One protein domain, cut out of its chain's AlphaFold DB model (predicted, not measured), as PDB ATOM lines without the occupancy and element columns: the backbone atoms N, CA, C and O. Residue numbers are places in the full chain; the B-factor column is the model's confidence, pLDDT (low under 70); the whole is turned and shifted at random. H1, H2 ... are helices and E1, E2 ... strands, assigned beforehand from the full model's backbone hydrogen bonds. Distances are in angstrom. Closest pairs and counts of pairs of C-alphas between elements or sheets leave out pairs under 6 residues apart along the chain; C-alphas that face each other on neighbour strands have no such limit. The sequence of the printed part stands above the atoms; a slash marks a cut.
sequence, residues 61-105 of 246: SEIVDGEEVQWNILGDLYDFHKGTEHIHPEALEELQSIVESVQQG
ATOM      1  N   SER A  61     166.446 111.025 149.316       85.69
ATOM      2  CA  SER A  61     167.393 111.612 148.364       85.69
ATOM      3  C   SER A  61     168.811 111.231 148.771       85.69
ATOM      4  O   SER A  61     169.162 111.324 149.946       85.69
ATOM      5  N   GLU A  62     169.638 110.849 147.810       85.69
ATOM      6  CA  GLU A  62     171.060 110.573 148.013       85.69
ATOM      7  C   GLU A  62     171.871 111.182 146.872       85.69
ATOM      8  O   GLU A  62     171.424 111.188 145.729       85.69
ATOM      9  N   ILE A  63     173.061 111.706 147.169       85.56
ATOM     10  CA  ILE A  63     173.961 112.214 146.131       85.56
ATOM     11  C   ILE A  63     174.857 111.066 145.672       85.56
ATOM     12  O   ILE A  63     175.723 110.622 146.424       85.56
ATOM     13  N   VAL A  64     174.674 110.622 144.430       84.12
ATOM     14  CA  VAL A  64     175.481 109.578 143.791       84.12
ATOM     15  C   VAL A  64     176.210 110.214 142.616       84.12
ATOM     16  O   VAL A  64     175.587 110.840 141.765       84.12
ATOM     17  N   ASP A  65     177.540 110.127 142.602       87.31
ATOM     18  CA  ASP A  65     178.391 110.692 141.541       87.31
ATOM     19  C   ASP A  65     178.143 112.186 141.232       87.31
ATOM     20  O   ASP A  65     178.372 112.667 140.125       87.31
ATOM     21  N   GLY A  66     177.716 112.949 142.244       86.81
ATOM     22  CA  GLY A  66     177.441 114.384 142.133       86.81
ATOM     23  C   GLY A  66     176.024 114.734 141.668       86.81
ATOM     24  O   GLY A  66     175.703 115.920 141.596       86.81
ATOM     25  N   GLU A  67     175.172 113.742 141.414       85.06
ATOM     26  CA  GLU A  67     173.760 113.923 141.073       85.06
ATOM     27  C   GLU A  67     172.858 113.536 142.253       85.06
ATOM     28  O   GLU A  67     173.117 112.562 142.958       85.06
ATOM     29  N   GLU A  68     171.787 114.300 142.484       88.38
ATOM     30  CA  GLU A  68     170.764 113.934 143.468       88.38
ATOM     31  C   GLU A  68     169.852 112.852 142.876       88.38
ATOM     32  O   GLU A  68     169.093 113.098 141.937       88.38
ATOM     33  N   VAL A  69     169.904 111.655 143.452       85.31
ATOM     34  CA  VAL A  69     169.046 110.523 143.109       85.31
ATOM     35  C   VAL A  69     167.934 110.417 144.142       85.31
ATOM     36  O   VAL A  69     168.194 110.357 145.343       85.31
ATOM     37  N   GLN A  70     166.686 110.372 143.675       85.94
ATOM     38  CA  GLN A  70     165.526 110.131 144.529       85.94
ATOM     39  C   GLN A  70     165.092 108.674 144.456       85.94
ATOM     40  O   GLN A  70     164.784 108.152 143.383       85.94
ATOM     41  N   TRP A  71     164.997 108.050 145.619       84.56
ATOM     42  CA  TRP A  71     164.532 106.689 145.806       84.56
ATOM     43  C   TRP A  71     163.110 106.696 146.359       84.56
ATOM     44  O   TRP A  71     162.764 107.456 147.270       84.56
ATOM     45  N   ASN A  72     162.277 105.833 145.786       87.56
ATOM     46  CA  ASN A  72     161.004 105.442 146.376       87.56
ATOM     47  C   ASN A  72     161.173 104.090 147.080       87.56
ATOM     48  O   ASN A  72     162.192 103.415 146.918       87.56
ATOM     49  N   ILE A  73     160.151 103.680 147.827       87.00
ATOM     50  CA  ILE A  73     160.214 102.449 148.614       87.00
ATOM     51  C   ILE A  73     160.469 101.210 147.739       87.00
ATOM     52  O   ILE A  73     161.228 100.334 148.125       87.00
ATOM     53  N   LEU A  74     159.910 101.152 146.522       85.56
ATOM     54  CA  LEU A  74     160.145 100.037 145.595       85.56
ATOM     55  C   LEU A  74     161.605  99.971 145.132       85.56
ATOM     56  O   LEU A  74     162.144  98.879 144.984       85.56
ATOM     57  N   GLY A  75     162.229 101.126 144.904       86.50
ATOM     58  CA  GLY A  75     163.635 101.227 144.527       86.50
ATOM     59  C   GLY A  75     164.554 100.721 145.633       86.50
ATOM     60  O   GLY A  75     165.411  99.885 145.369       86.50
ATOM     61  N   ASP A  76     164.324 101.152 146.875       88.88
ATOM     62  CA  ASP A  76     165.138 100.717 148.017       88.88
ATOM     63  C   ASP A  76     164.873  99.258 148.424       88.88
ATOM     64  O   ASP A  76     165.755  98.599 148.966       88.88
ATOM     65  N   LEU A  77     163.689  98.716 148.113       89.62
ATOM     66  CA  LEU A  77     163.354  97.305 148.323       89.62
ATOM     67  C   LEU A  77     163.748  96.391 147.149       89.62
ATOM     68  O   LEU A  77     163.525  95.182 147.223       89.62
ATOM     69  N   TYR A  78     164.337  96.913 146.069       88.75
ATOM     70  CA  TYR A  78     164.627  96.128 144.861       88.75
ATOM     71  C   TYR A  78     165.506  94.896 145.147       88.75
ATOM     72  O   TYR A  78     165.260  93.792 144.649       88.75
ATOM     73  N   ASP A  79     166.498  95.064 146.022       86.81
ATOM     74  CA  ASP A  79     167.447  94.020 146.405       86.81
ATOM     75  C   ASP A  79     167.022  93.215 147.643       86.81
ATOM     76  O   ASP A  79     167.813  92.434 148.166       86.81
ATOM     77  N   PHE A  80     165.762  93.320 148.086       88.19
ATOM     78  CA  PHE A  80     165.272  92.647 149.302       88.19
ATOM     79  C   PHE A  80     165.476  91.124 149.267       88.19
ATOM     80  O   PHE A  80     165.738  90.490 150.286       88.19
ATOM     81  N   HIS A  81     165.439  90.529 148.070       88.00
ATOM     82  CA  HIS A  81     165.714  89.108 147.846       88.00
ATOM     83  C   HIS A  81     167.145  88.672 148.221       88.00
ATOM     84  O   HIS A  81     167.376  87.479 148.414       88.00
ATOM     85  N   LYS A  82     168.103  89.605 148.302       89.38
ATOM     86  CA  LYS A  82     169.502  89.342 148.673       89.38
ATOM     87  C   LYS A  82     169.732  89.352 150.185       89.38
ATOM     88  O   LYS A  82     170.800  88.932 150.608       89.38
ATOM     89  N   GLY A  83     168.759  89.807 150.974       88.75
ATOM     90  CA  GLY A  83     168.870  89.962 152.425       88.75
ATOM     91  C   GLY A  83     168.539  91.383 152.877       88.75
ATOM     92  O   GLY A  83     168.725  92.350 152.138       88.75
ATOM     93  N   THR A  84     168.035  91.519 154.105       87.56
ATOM     94  CA  THR A  84     167.622  92.811 154.682       87.56
ATOM     95  C   THR A  84     168.799  93.750 154.942       87.56
ATOM     96  O   THR A  84     168.621  94.959 154.990       87.56
ATOM     97  N   GLU A  85     170.012  93.214 155.077       90.31
ATOM     98  CA  GLU A  85     171.260  93.965 155.234       90.31
ATOM     99  C   GLU A  85     171.612  94.842 154.022       90.31
ATOM    100  O   GLU A  85     172.407  95.771 154.146       90.31
ATOM    101  N   HIS A  86     171.019  94.558 152.859       86.19
ATOM    102  CA  HIS A  86     171.200  95.321 151.625       86.19
ATOM    103  C   HIS A  86     170.151  96.422 151.436       86.19
ATOM    104  O   HIS A  86     170.152  97.097 150.410       86.19
ATOM    105  N   ILE A  87     169.259  96.598 152.411       88.62
ATOM    106  CA  ILE A  87     168.116  97.499 152.329       88.62
ATOM    107  C   ILE A  87     168.319  98.663 153.280       88.62
ATOM    108  O   ILE A  87     168.774  98.496 154.413       88.62
ATOM    109  N   HIS A  88     167.967  99.859 152.817       89.25
ATOM    110  CA  HIS A  88     168.045 101.047 153.647       89.25
ATOM    111  C   HIS A  88     167.147 100.888 154.894       89.25
ATOM    112  O   HIS A  88     165.978 100.524 154.740       89.25
ATOM    113  N   PRO A  89     167.634 101.172 156.119       89.12
ATOM    114  CA  PRO A  89     166.859 100.968 157.345       89.12
ATOM    115  C   PRO A  89     165.498 101.675 157.338       89.12
ATOM    116  O   PRO A  89     164.494 101.073 157.701       89.12
ATOM    117  N   GLU A  90     165.439 102.908 156.828       89.12
ATOM    118  CA  GLU A  90     164.181 103.666 156.728       89.12
ATOM    119  C   GLU A  90     163.172 103.007 155.767       89.12
ATOM    120  O   GLU A  90     161.966 103.105 155.977       89.12
ATOM    121  N   ALA A  91     163.639 102.297 154.730       89.81
ATOM    122  CA  ALA A  91     162.758 101.552 153.830       89.81
ATOM    123  C   ALA A  91     162.189 100.294 154.507       89.81
ATOM    124  O   ALA A  91     161.053  99.910 154.228       89.81
ATOM    125  N   LEU A  92     162.953  99.662 155.409       91.00
ATOM    126  CA  LEU A  92     162.473  98.542 156.225       91.00
ATOM    127  C   LEU A  92     161.437  98.999 157.258       91.00
ATOM    128  O   LEU A  92     160.423  98.323 157.432       91.00
ATOM    129  N   GLU A  93     161.661 100.143 157.908       90.50
ATOM    130  CA  GLU A  93     160.702 100.747 158.843       90.50
ATOM    131  C   GLU A  93     159.393 101.132 158.141       90.50
ATOM    132  O   GLU A  93     158.308 100.814 158.632       90.50
ATOM    133  N   GLU A  94     159.477 101.739 156.952       89.94
ATOM    134  CA  GLU A  94     158.296 102.043 156.142       89.94
ATOM    135  C   GLU A  94     157.570 100.761 155.710       89.94
ATOM    136  O   GLU A  94     156.349 100.676 155.830       89.94
ATOM    137  N   LEU A  95     158.295  99.730 155.254       89.50
ATOM    138  CA  LEU A  95     157.691  98.445 154.897       89.50
ATOM    139  C   LEU A  95     156.950  97.824 156.088       89.50
ATOM    140  O   LEU A  95     155.841  97.313 155.924       89.50
ATOM    141  N   GLN A  96     157.530  97.884 157.287       89.75
ATOM    142  CA  GLN A  96     156.884  97.394 158.500       89.75
ATOM    143  C   GLN A  96     155.614  98.196 158.829       89.75
ATOM    144  O   GLN A  96     154.570  97.599 159.088       89.75
ATOM    145  N   SER A  97     155.673  99.526 158.734       86.38
ATOM    146  CA  SER A  97     154.517 100.419 158.903       86.38
ATOM    147  C   SER A  97     153.381 100.089 157.919       86.38
ATOM    148  O   SER A  97     152.215  99.992 158.311       86.38
ATOM    149  N   ILE A  98     153.716  99.811 156.651       84.94
ATOM    150  CA  ILE A  98     152.756  99.354 155.634       84.94
ATOM    151  C   ILE A  98     152.101  98.041 156.064       84.94
ATOM    152  O   ILE A  98     150.874  97.937 156.053       84.94
ATOM    153  N   VAL A  99     152.894  97.043 156.463       86.38
ATOM    154  CA  VAL A  99     152.384  95.725 156.877       86.38
ATOM    155  C   VAL A  99     151.434  95.849 158.069       86.38
ATOM    156  O   VAL A  99     150.354  95.255 158.054       86.38
ATOM    157  N   GLU A 100     151.798  96.644 159.075       85.88
ATOM    158  CA  GLU A 100     150.960  96.895 160.250       85.88
ATOM    159  C   GLU A 100     149.639  97.584 159.867       85.88
ATOM    160  O   GLU A 100     148.581  97.210 160.378       85.88
ATOM    161  N   SER A 101     149.665  98.527 158.919       77.88
ATOM    162  CA  SER A 101     148.453  99.202 158.432       77.88
ATOM    163  C   SER A 101     147.486  98.254 157.705       77.88
ATOM    164  O   SER A 101     146.277  98.304 157.937       77.88
ATOM    165  N   VAL A 102     148.004  97.326 156.890       76.00
ATOM    166  CA  VAL A 102     147.192  96.328 156.173       76.00
ATOM    167  C   VAL A 102     146.558  95.339 157.153       76.00
ATOM    168  O   VAL A 102     145.374  95.012 157.042       76.00
ATOM    169  N   GLN A 103     147.309  94.904 158.173       77.44
ATOM    170  CA  GLN A 103     146.807  94.014 159.227       77.44
ATOM    171  C   GLN A 103     145.668  94.629 160.056       77.44
ATOM    172  O   GLN A 103     144.855  93.892 160.611       77.44
ATOM    173  N   GLN A 104     145.571  95.959 160.114       73.94
ATOM    174  CA  GLN A 104     144.483  96.674 160.789       73.94
ATOM    175  C   GLN A 104     143.174  96.724 159.975       73.94
ATOM    176  O   GLN A 104     142.197  97.311 160.437       73.94
ATOM    177  N   GLY A 105     143.115  96.057 158.814       66.69
ATOM    178  CA  GLY A 105     141.879  95.833 158.053       66.69
ATOM    179  C   GLY A 105     141.793  96.575 156.721       66.69
ATOM    180  O   GLY A 105     140.717  96.616 156.130       66.69
TER     181      GLY A 105
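What this domain is: This is residues 61 to 105 of the 246 residues of an uncharacterized protein of Aerococcus viridans ATCC 11563 = CCUG 4311 (UniProt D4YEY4). A small two-stranded hairpin, E1 and E2, makes one end of a long, thin model, and one helix, H2, reaches away toward the other end; between them sit the single short helix H1, packed on the early part of H2, and a loop of residues 77 to 88 that bulges to one side. Two arms make the length: residues 63 to 68 stick out at the hairpin's tip, and residues 96 to 105, of which 96 to 103 belong to H2, stick out at the other end. The printed part has 45 residues with two named strands and two named helices, in the order E1, E2, H1, H2; the sheet, in the order E1 - E2, is antiparallel, and the class is mixed, helices and strands. The whole is loose, with a radius of gyration of the C-alphas of 12.6 A and spans of 43 by 20 by 13 A.

How they stand to each other: Strand E1, residues 61 to 64, and strand E2, residues 67 to 71, form an antiparallel hairpin, with 137 degrees between their N-to-C directions. The C-alphas of Ser 61 and Gln 70 face each other at 4.5 A. N 62 and O 69 are 2.9 A apart and N 69 and O 62 are 2.8 A apart, both within hydrogen-bond range. A tight link of one residue, Asn 72, leads from E2 to helix H1, residues 73 to 76. H1 and helix H2, residues 89 to 103, touch, H2 with residues 91 to 95 alone; their closest C-alphas, those of Ile 73 and Ala 91, are 5.9 A apart. E1 is apart from H1, and both strands are apart from H2. In H2 every O i to N i+4 pair is within hydrogen-bond range; H1 is too short for such a pair, and its one O i to N i+3 pair is within range.

Where its parts are: E1 begins with C-alpha 61 at (167.393, 111.612, 148.364) and measures 9.5 A from first to last C-alpha. E2 measures 12.6 A and ends with C-alpha 71 at (164.532, 106.689, 145.806). H1 measures 5.3 A. H2 measures 21.3 A, and its last C-alpha, that of Gln 103, is at (146.807, 94.014, 159.227).

The domain as a whole: The two C-alphas farthest apart are those of Gly 66 and Gly 105, at 43.2 A. The printed part has no cut. The link from H1 to H2, residues 77 to 88, is long, with 12 residues and no named element. The mean pLDDT of the printed part is 86.1, and residue 105 is the one printed residue under 70.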